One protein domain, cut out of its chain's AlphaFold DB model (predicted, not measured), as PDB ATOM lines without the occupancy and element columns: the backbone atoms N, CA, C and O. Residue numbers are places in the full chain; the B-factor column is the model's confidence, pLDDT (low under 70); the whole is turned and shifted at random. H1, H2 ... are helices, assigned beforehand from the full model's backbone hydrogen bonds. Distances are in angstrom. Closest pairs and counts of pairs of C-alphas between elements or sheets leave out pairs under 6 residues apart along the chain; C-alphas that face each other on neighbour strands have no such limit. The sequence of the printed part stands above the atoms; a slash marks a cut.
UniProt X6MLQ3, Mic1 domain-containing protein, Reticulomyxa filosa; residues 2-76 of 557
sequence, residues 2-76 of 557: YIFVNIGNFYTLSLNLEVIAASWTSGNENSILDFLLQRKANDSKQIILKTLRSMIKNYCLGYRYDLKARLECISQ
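This is residues 2 to 76 of the 557 residues of the protein "Mic1 domain-containing protein" of Reticulomyxa filosa (UniProt X6MLQ3). A long tail, residues 2 to 16, leads into a small core of three helices, in which H2 and H3 make a helical hairpin and short H1 packs on H3; H4 sits off beyond the far end of H3, touching no helix. Residues 4 to 9 of the tail and residues 60 to 66, ahead of H4, stick out. The printed part has 75 residues with four named helices, in the order H1, H2, H3, H4, and no named strand; the class is all helix. It is loose, with a radius of gyration of the C-alphas of 16.5 A and spans of 54 by 23 by 18 A.

H1, residues 17 to 23, touches residues 43 to 47 alone of H3, residues 42 to 60; their closest C-alphas, of Glu 18 and Ile 47, are 6.7 A apart. These two run the same way at a tilt of 37 degrees, only just steep. H2, residues 29 to 37, is close to H1 but not clearly touching, with the C-alphas of Ala 21 and Ile 32 closest at 6.9 A. H2 and H3 form a hairpin: they touch, closest at the C-alphas of Leu 36 and Ser 44, 5.6 A, and run opposite ways at a shallow tilt of 23 degrees. H4, residues 67 to 76, is apart from H1, H2 and H3. Every O i to N i+4 pair is within hydrogen-bond range in H1, H2 and H4, and 13 of 15 are in H3.

H1 begins at C-alpha 17 (186.469, 39.317, 163.442) and is 9.7 A long; H2 is 12.1 A. H3 runs 27.8 A to C-alpha 60 (173.584, 34.755, 141.543). H4, 13.8 A, ends at C-alpha 76 (193.442, 42.260, 137.011).

The C-alphas of Gly 8 and Lys 68 are the two farthest apart, 54.5 A. The printed part has no cut. The links H1 to H2 and H2 to H3 are tight, H3 to H4 is short. The mean pLDDT of the printed part is 70.2; it is under 70 at residues 2 to 14, 25, 40 and 59 to 76.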
ATOM      1  N   TYR A   2     200.991  42.482 168.436       35.47
ATOM      2  CA  TYR A   2     200.991  42.722 169.878       35.47
ATOM      3  C   TYR A   2     201.330  44.200 170.056       35.47
ATOM      4  O   TYR A   2     202.347  44.648 169.530       35.47
ATOM      5  N   ILE A   3     200.454  44.964 170.701       42.97
ATOM      6  CA  ILE A   3     200.744  46.355 171.053       42.97
ATOM      7  C   ILE A   3     201.327  46.316 172.463       42.97
ATOM      8  O   ILE A   3     200.661  45.864 173.390       42.97
ATOM      9  N   PHE A   4     202.575  46.749 172.613       42.62
ATOM     10  CA  PHE A   4     203.157  47.011 173.923       42.62
ATOM     11  C   PHE A   4     202.662  48.367 174.410       42.62
ATOM     12  O   PHE A   4     202.990  49.373 173.787       42.62
ATOM     13  N   VAL A   5     201.954  48.409 175.541       46.47
ATOM     14  CA  VAL A   5     201.952  49.597 176.402       46.47
ATOM     15  C   VAL A   5     201.956  49.173 177.869       46.47
ATOM     16  O   VAL A   5     201.076  48.453 178.321       46.47
ATOM     17  N   ASN A   6     203.005  49.648 178.543       51.41
ATOM     18  CA  ASN A   6     203.212  49.929 179.961       51.41
ATOM     19  C   ASN A   6     202.457  49.108 181.030       51.41
ATOM     20  O   ASN A   6     201.244  49.197 181.179       51.41
ATOM     21  N   ILE A   7     203.265  48.477 181.894       54.75
ATOM     22  CA  ILE A   7     202.925  47.901 183.207       54.75
ATOM     23  C   ILE A   7     202.158  46.563 183.148       54.75
ATOM     24  O   ILE A   7     200.960  46.477 183.395       54.75
ATOM     25  N   GLY A   8     202.904  45.486 182.881       50.06
ATOM     26  CA  GLY A   8     202.710  44.156 183.487       50.06
ATOM     27  C   GLY A   8     201.498  43.297 183.100       50.06
ATOM     28  O   GLY A   8     201.548  42.094 183.335       50.06
ATOM     29  N   ASN A   9     200.447  43.839 182.482       40.88
ATOM     30  CA  ASN A   9     199.252  43.071 182.115       40.88
ATOM     31  C   ASN A   9     199.168  42.846 180.599       40.88
ATOM     32  O   ASN A   9     198.897  43.764 179.826       40.88
ATOM     33  N   PHE A  10     199.355  41.597 180.165       42.69
ATOM     34  CA  PHE A  10     199.103  41.196 178.782       42.69
ATOM     35  C   PHE A  10     197.598  41.019 178.559       42.69
ATOM     36  O   PHE A  10     197.014  40.007 178.943       42.69
ATOM     37  N   TYR A  11     196.960  41.987 177.906       46.25
ATOM     38  CA  TYR A  11     195.606  41.808 177.393       46.25
ATOM     39  C   TYR A  11     195.672  41.082 176.046       46.25
ATOM     40  O   TYR A  11     196.207  41.602 175.064       46.25
ATOM     41  N   THR A  12     195.097  39.884 175.962       48.22
ATOM     42  CA  THR A  12     194.735  39.289 174.674       48.22
ATOM     43  C   THR A  12     193.546  40.064 174.123       48.22
ATOM     44  O   THR A  12     192.397  39.795 174.459       48.22
ATOM     45  N   LEU A  13     193.820  41.055 173.273       58.72
ATOM     46  CA  LEU A  13     192.790  41.685 172.452       58.72
ATOM     47  C   LEU A  13     192.180  40.607 171.550       58.72
ATOM     48  O   LEU A  13     192.768  40.214 170.537       58.72
ATOM     49  N   SER A  14     191.008  40.103 171.938       68.75
ATOM     50  CA  SER A  14     190.175  39.307 171.051       68.75
ATOM     51  C   SER A  14     189.746  40.221 169.911       68.75
ATOM     52  O   SER A  14     188.957  41.152 170.061       68.75
ATOM     53  N   LEU A  15     190.353  40.010 168.745       78.69
ATOM     54  CA  LEU A  15     189.961  40.733 167.548       78.69
ATOM     55  C   LEU A  15     188.545  40.291 167.202       78.69
ATOM     56  O   LEU A  15     188.334  39.133 166.847       78.69
ATOM     57  N   ASN A  16     187.592  41.215 167.309       86.75
ATOM     58  CA  ASN A  16     186.230  40.978 166.869       86.75
ATOM     59  C   ASN A  16     186.232  40.865 165.338       86.75
ATOM     60  O   ASN A  16     186.194  41.860 164.612       86.75
ATOM     61  N   LEU A  17     186.355  39.627 164.860       87.69
ATOM     62  CA  LEU A  17     186.469  39.317 163.442       87.69
ATOM     63  C   LEU A  17     185.216  39.734 162.669       87.69
ATOM     64  O   LEU A  17     185.338  40.040 161.490       87.69
ATOM     65  N   GLU A  18     184.042  39.780 163.304       87.12
ATOM     66  CA  GLU A  18     182.807  40.224 162.654       87.12
ATOM     67  C   GLU A  18     182.819  41.725 162.390       87.12
ATOM     68  O   GLU A  18     182.462  42.151 161.296       87.12
ATOM     69  N   VAL A  19     183.281  42.528 163.355       87.00
ATOM     70  CA  VAL A  19     183.423  43.982 163.181       87.00
ATOM     71  C   VAL A  19     184.470  44.289 162.119       87.00
ATOM     72  O   VAL A  19     184.236  45.129 161.253       87.00
ATOM     73  N   ILE A  20     185.594  43.567 162.127       85.38
ATOM     74  CA  ILE A  20     186.603  43.685 161.068       85.38
ATOM     75  C   ILE A  20     185.979  43.294 159.731       85.38
ATOM     76  O   ILE A  20     186.104  44.048 158.771       85.38
ATOM     77  N   ALA A  21     185.246  42.181 159.679       86.44
ATOM     78  CA  ALA A  21     184.631  41.714 158.451       86.44
ATOM     79  C   ALA A  21     183.609  42.706 157.876       86.44
ATOM     80  O   ALA A  21     183.586  42.950 156.674       86.44
ATOM     81  N   ALA A  22     182.800  43.311 158.747       85.31
ATOM     82  CA  ALA A  22     181.806  44.314 158.388       85.31
ATOM     83  C   ALA A  22     182.423  45.675 158.026       85.31
ATOM     84  O   ALA A  22     181.849  46.412 157.230       85.31
ATOM     85  N   SER A  23     183.582  46.018 158.600       86.94
ATOM     86  CA  SER A  23     184.285  47.279 158.316       86.94
ATOM     87  C   SER A  23     184.959  47.309 156.944       86.94
ATOM     88  O   SER A  23     185.331  48.378 156.459       86.94
ATOM     89  N   TRP A  24     185.127  46.152 156.303       86.81
ATOM     90  CA  TRP A  24     185.684  46.081 154.962       86.81
ATOM     91  C   TRP A  24     184.599  46.434 153.948       86.81
ATOM     92  O   TRP A  24     183.560  45.784 153.858       86.81
ATOM     93  N   THR A  25     184.847  47.497 153.189       67.56
ATOM     94  CA  THR A  25     183.931  48.007 152.165       67.56
ATOM     95  C   THR A  25     183.606  46.936 151.119       67.56
ATOM     96  O   THR A  25     184.488  46.170 150.718       67.56
ATOM     97  N   SER A  26     182.358  46.923 150.632       71.50
ATOM     98  CA  SER A  26     181.930  46.091 149.498       71.50
ATOM     99  C   SER A  26     182.901  46.257 148.324       71.50
ATOM    100  O   SER A  26     183.186  47.390 147.934       71.50
ATOM    101  N   GLY A  27     183.415  45.153 147.787       75.56
ATOM    102  CA  GLY A  27     184.459  45.120 146.756       75.56
ATOM    103  C   GLY A  27     185.802  44.531 147.209       75.56
ATOM    104  O   GLY A  27     186.613  44.177 146.355       75.56
ATOM    105  N   ASN A  28     186.038  44.377 148.519       86.25
ATOM    106  CA  ASN A  28     187.259  43.760 149.066       86.25
ATOM    107  C   ASN A  28     187.037  42.339 149.623       86.25
ATOM    108  O   ASN A  28     187.799  41.861 150.468       86.25
ATOM    109  N   GLU A  29     186.009  41.628 149.151       84.00
ATOM    110  CA  GLU A  29     185.617  40.317 149.684       84.00
ATOM    111  C   GLU A  29     186.667  39.218 149.430       84.00
ATOM    112  O   GLU A  29     186.743  38.237 150.162       84.00
ATOM    113  N   ASN A  30     187.538  39.370 148.431       83.69
ATOM    114  CA  ASN A  30     188.630  38.410 148.217       83.69
ATOM    115  C   ASN A  30     189.744  38.587 149.255       83.69
ATOM    116  O   ASN A  30     190.225  37.621 149.843       83.69
ATOM    117  N   SER A  31     190.125  39.834 149.518       85.75
ATOM    118  CA  SER A  31     191.179  40.149 150.478       85.75
ATOM    119  C   SER A  31     190.744  39.827 151.916       85.75
ATOM    120  O   SER A  31     191.579  39.443 152.734       85.75
ATOM    121  N   ILE A  32     189.440  39.906 152.219       89.31
ATOM    122  CA  ILE A  32     188.911  39.513 153.530       89.31
ATOM    123  C   ILE A  32     188.918  37.998 153.710       89.31
ATOM    124  O   ILE A  32     189.241  37.515 154.793       89.31
ATOM    125  N   LEU A  33     188.613  37.240 152.652       86.06
ATOM    126  CA  LEU A  33     188.704  35.784 152.674       86.06
ATOM    127  C   LEU A  33     190.151  35.341 152.864       86.06
ATOM    128  O   LEU A  33     190.404  34.514 153.735       86.06
ATOM    129  N   ASP A  34     191.098  35.943 152.141       84.81
ATOM    130  CA  ASP A  34     192.527  35.670 152.324       84.81
ATOM    131  C   ASP A  34     192.972  35.971 153.770       84.81
ATOM    132  O   ASP A  34     193.648  35.152 154.397       84.81
ATOM    133  N   PHE A  35     192.534  37.099 154.347       89.31
ATOM    134  CA  PHE A  35     192.815  37.452 155.743       89.31
ATOM    135  C   PHE A  35     192.218  36.451 156.747       89.31
ATOM    136  O   PHE A  35     192.885  36.043 157.701       89.31
ATOM    137  N   LEU A  36     190.963  36.040 156.545       86.38
ATOM    138  CA  LEU A  36     190.266  35.114 157.437       86.38
ATOM    139  C   LEU A  36     190.815  33.684 157.329       86.38
ATOM    140  O   LEU A  36     190.927  33.007 158.351       86.38
ATOM    141  N   LEU A  37     191.203  33.241 156.128       83.31
ATOM    142  CA  LEU A  37     191.795  31.922 155.870       83.31
ATOM    143  C   LEU A  37     193.186  31.775 156.492       83.31
ATOM    144  O   LEU A  37     193.550  30.693 156.948       83.31
ATOM    145  N   GLN A  38     193.956  32.863 156.572       85.06
ATOM    146  CA  GLN A  38     195.248  32.864 157.265       85.06
ATOM    147  C   GLN A  38     195.110  32.712 158.789       85.06
ATOM    148  O   GLN A  38     196.094  32.418 159.474       85.06
ATOM    149  N   ARG A  39     193.906  32.886 159.351       81.75
ATOM    150  CA  ARG A  39     193.669  32.760 160.791       81.75
ATOM    151  C   ARG A  39     193.141  31.386 161.179       81.75
ATOM    152  O   ARG A  39     192.049  30.984 160.799       81.75
ATOM    153  N   LYS A  40     193.880  30.722 162.074       68.62
ATOM    154  CA  LYS A  40     193.536  29.431 162.701       68.62
ATOM    155  C   LYS A  40     192.496  29.550 163.831       68.62
ATOM    156  O   LYS A  40     192.606  28.850 164.837       68.62
ATOM    157  N   ALA A  41     191.542  30.473 163.725       74.56
ATOM    158  CA  ALA A  41     190.523  30.689 164.753       74.56
ATOM    159  C   ALA A  41     189.212  30.010 164.346       74.56
ATOM    160  O   ALA A  41     188.782  30.146 163.208       74.56
ATOM    161  N   ASN A  42     188.543  29.318 165.269       76.50
ATOM    162  CA  ASN A  42     187.232  28.716 164.988       76.50
ATOM    163  C   ASN A  42     186.205  29.780 164.560       76.50
ATOM    164  O   ASN A  42     185.384  29.536 163.678       76.50
ATOM    165  N   ASP A  43     186.334  30.986 165.112       78.12
ATOM    166  CA  ASP A  43     185.468  32.130 164.831       78.12
ATOM    167  C   ASP A  43     185.599  32.631 163.381       78.12
ATOM    168  O   ASP A  43     184.646  33.183 162.830       78.12
ATOM    169  N   SER A  44     186.737  32.398 162.707       84.94
ATOM    170  CA  SER A  44     186.895  32.800 161.301       84.94
ATOM    171  C   SER A  44     186.065  31.929 160.358       84.94
ATOM    172  O   SER A  44     185.604  32.434 159.338       84.94
ATOM    173  N   LYS A  45     185.788  30.661 160.705       83.31
ATOM    174  CA  LYS A  45     185.017  29.732 159.855       83.31
ATOM    175  C   LYS A  45     183.606  30.251 159.577       83.31
ATOM    176  O   LYS A  45     183.181  30.265 158.425       83.31
ATOM    177  N   GLN A  46     182.893  30.693 160.615       84.69
ATOM    178  CA  GLN A  46     181.523  31.199 160.470       84.69
ATOM    179  C   GLN A  46     181.481  32.451 159.592       84.69
ATOM    180  O   GLN A  46     180.624  32.590 158.720       84.69
ATOM    181  N   ILE A  47     182.468  33.326 159.760       88.06
ATOM    182  CA  ILE A  47     182.576  34.565 158.993       88.06
ATOM    183  C   ILE A  47     182.953  34.264 157.539       88.06
ATOM    184  O   ILE A  47     182.348  34.830 156.638       88.06
ATOM    185  N   ILE A  48     183.866  33.320 157.287       85.00
ATOM    186  CA  ILE A  48     184.212  32.851 155.934       85.00
ATOM    187  C   ILE A  48     182.969  32.311 155.224       85.00
ATOM    188  O   ILE A  48     182.685  32.717 154.099       85.00
ATOM    189  N   LEU A  49     182.201  31.433 155.877       81.94
ATOM    190  CA  LEU A  49     180.990  30.856 155.289       81.94
ATOM    191  C   LEU A  49     179.922  31.925 155.026       81.94
ATOM    192  O   LEU A  49     179.308  31.925 153.958       81.94
ATOM    193  N   LYS A  50     179.733  32.869 155.955       88.25
ATOM    194  CA  LYS A  50     178.803  33.997 155.798       88.25
ATOM    195  C   LYS A  50     179.210  34.911 154.636       88.25
ATOM    196  O   LYS A  50     178.359  35.277 153.825       88.25
ATOM    197  N   THR A  51     180.500  35.222 154.509       85.81
ATOM    198  CA  THR A  51     181.054  36.023 153.405       85.81
ATOM    199  C   THR A  51     180.917  35.295 152.068       85.81
ATOM    200  O   THR A  51     180.415  35.883 151.115       85.81
ATOM    201  N   LEU A  52     181.255  34.002 151.997       80.25
ATOM    202  CA  LEU A  52     181.091  33.191 150.783       80.25
ATOM    203  C   LEU A  52     179.625  33.098 150.349       80.25
ATOM    204  O   LEU A  52     179.330  33.298 149.171       80.25
ATOM    205  N   ARG A  53     178.687  32.873 151.281       80.19
ATOM    206  CA  ARG A  53     177.247  32.895 150.969       80.19
ATOM    207  C   ARG A  53     176.806  34.248 150.437       80.19
ATOM    208  O   ARG A  53     176.051  34.291 149.471       80.19
ATOM    209  N   SER A  54     177.276  35.344 151.034       82.56
ATOM    210  CA  SER A  54     176.981  36.691 150.543       82.56
ATOM    211  C   SER A  54     177.528  36.905 149.129       82.56
ATOM    212  O   SER A  54     176.790  37.350 148.257       82.56
ATOM    213  N   MET A  55     178.770  36.492 148.852       78.75
ATOM    214  CA  MET A  55     179.372  36.580 147.518       78.75
ATOM    215  C   MET A  55     178.609  35.754 146.480       78.75
ATOM    216  O   MET A  55     178.320  36.267 145.400       78.75
ATOM    217  N   ILE A  56     178.242  34.511 146.805       74.62
ATOM    218  CA  ILE A  56     177.456  33.634 145.927       74.62
ATOM    219  C   ILE A  56     176.073  34.238 145.693       74.62
ATOM    220  O   ILE A  56     175.654  34.375 144.550       74.62
ATOM    221  N   LYS A  57     175.388  34.687 146.749       76.62
ATOM    222  CA  LYS A  57     174.081  35.345 146.643       76.62
ATOM    223  C   LYS A  57     174.160  36.605 145.778       76.62
ATOM    224  O   LYS A  57     173.340  36.773 144.885       76.62
ATOM    225  N   ASN A  58     175.166  37.453 145.977       74.19
ATOM    226  CA  ASN A  58     175.379  38.668 145.184       74.19
ATOM    227  C   ASN A  58     175.765  38.357 143.731       74.19
ATOM    228  O   ASN A  58     175.429  39.115 142.821       74.19
ATOM    229  N   TYR A  59     176.472  37.250 143.496       64.56
ATOM    230  CA  TYR A  59     176.809  36.767 142.159       64.56
ATOM    231  C   TYR A  59     175.578  36.215 141.427       64.56
ATOM    232  O   TYR A  59     175.336  36.575 140.277       64.56
ATOM    233  N   CYS A  60     174.769  35.400 142.103       64.19
ATOM    234  CA  CYS A  60     173.584  34.755 141.543       64.19
ATOM    235  C   CYS A  60     172.402  35.718 141.364       64.19
ATOM    236  O   CYS A  60     171.699  35.629 140.364       64.19
ATOM    237  N   LEU A  61     172.189  36.653 142.295       68.69
ATOM    238  CA  LEU A  61     171.067  37.601 142.248       68.69
ATOM    239  C   LEU A  61     171.323  38.822 141.356       68.69
ATOM    240  O   LEU A  61     170.447  39.673 141.238       68.69
ATOM    241  N   GLY A  62     172.496  38.923 140.723       54.25
ATOM    242  CA  GLY A  62     172.741  39.921 139.683       54.25
ATOM    243  C   GLY A  62     172.522  41.368 140.137       54.25
ATOM    244  O   GLY A  62     172.010  42.173 139.360       54.25
ATOM    245  N   TYR A  63     172.895  41.724 141.372       48.81
ATOM    246  CA  TYR A  63     172.854  43.120 141.812       48.81
ATOM    247  C   TYR A  63     173.839  43.962 140.981       48.81
ATOM    248  O   TYR A  63     175.036  43.971 141.253       48.81
ATOM    249  N   ARG A  64     173.296  44.597 139.930       43.19
ATOM    250  CA  ARG A  64     173.581  45.896 139.272       43.19
ATOM    251  C   ARG A  64     175.002  46.486 139.202       43.19
ATOM    252  O   ARG A  64     175.127  47.637 138.802       43.19
ATOM    253  N   TYR A  65     176.068  45.756 139.491       46.66
ATOM    254  CA  TYR A  65     177.422  46.213 139.175       46.66
ATOM    255  C   TYR A  65     177.879  45.613 137.854       46.66
ATOM    256  O   TYR A  65     177.737  44.407 137.633       46.66
ATOM    257  N   ASP A  66     178.391  46.488 136.987       57.19
ATOM    258  CA  ASP A  66     178.880  46.189 135.649       57.19
ATOM    259  C   ASP A  66     179.732  44.909 135.662       57.19
ATOM    260  O   ASP A  66     180.816  44.840 136.244       57.19
ATOM    261  N   LEU A  67     179.185  43.851 135.058       53.69
ATOM    262  CA  LEU A  67     179.813  42.535 134.945       53.69
ATOM    263  C   LEU A  67     181.207  42.654 134.324       53.69
ATOM    264  O   LEU A  67     182.106  41.895 134.688       53.69
ATOM    265  N   LYS A  68     181.376  43.619 133.413       57.69
ATOM    266  CA  LYS A  68     182.654  43.933 132.792       57.69
ATOM    267  C   LYS A  68     183.665  44.391 133.839       57.69
ATOM    268  O   LYS A  68     184.721  43.782 133.936       57.69
ATOM    269  N   ALA A  69     183.300  45.348 134.691       57.19
ATOM    270  CA  ALA A  69     184.164  45.846 135.762       57.19
ATOM    271  C   ALA A  69     184.533  44.752 136.782       57.19
ATOM    272  O   ALA A  69     185.652  44.717 137.290       57.19
ATOM    273  N   ARG A  70     183.624  43.807 137.067       57.56
ATOM    274  CA  ARG A  70     183.906  42.686 137.987       57.56
ATOM    275  C   ARG A  70     184.822  41.629 137.373       57.56
ATOM    276  O   ARG A  70     185.710  41.134 138.061       57.56
ATOM    277  N   LEU A  71     184.622  41.284 136.100       52.81
ATOM    278  CA  LEU A  71     185.510  40.364 135.383       52.81
ATOM    279  C   LEU A  71     186.881  40.996 135.130       52.81
ATOM    280  O   LEU A  71     187.883  40.310 135.296       52.81
ATOM    281  N   GLU A  72     186.932  42.295 134.827       56.97
ATOM    282  CA  GLU A  72     188.175  43.069 134.786       56.97
ATOM    283  C   GLU A  72     188.861  43.069 136.153       56.97
ATOM    284  O   GLU A  72     190.051  42.815 136.206       56.97
ATOM    285  N   CYS A  73     188.141  43.224 137.269       56.38
ATOM    286  CA  CYS A  73     188.738  43.164 138.609       56.38
ATOM    287  C   CYS A  73     189.303  41.770 138.960       56.38
ATOM    288  O   CYS A  73     190.393  41.661 139.525       56.38
ATOM    289  N   ILE A  74     188.605  40.683 138.606       52.56
ATOM    290  CA  ILE A  74     189.102  39.305 138.807       52.56
ATOM    291  C   ILE A  74     190.315  39.034 137.907       52.56
ATOM    292  O   ILE A  74     191.325  38.504 138.371       52.56
ATOM    293  N   SER A  75     190.232  39.435 136.637       57.75
ATOM    294  CA  SER A  75     191.317  39.349 135.658       57.75
ATOM    295  C   SER A  75     192.549  40.131 136.118       57.75
ATOM    296  O   SER A  75     193.637  39.568 136.172       57.75
ATOM    297  N   GLN A  76     192.376  41.389 136.524       59.34
ATOM    298  CA  GLN A  76     193.442  42.260 137.011       59.34
ATOM    299  C   GLN A  76     194.068  41.716 138.293       59.34
ATOM    300  O   GLN A  76     195.288  41.718 138.400       59.34
TER     301      GLN A  76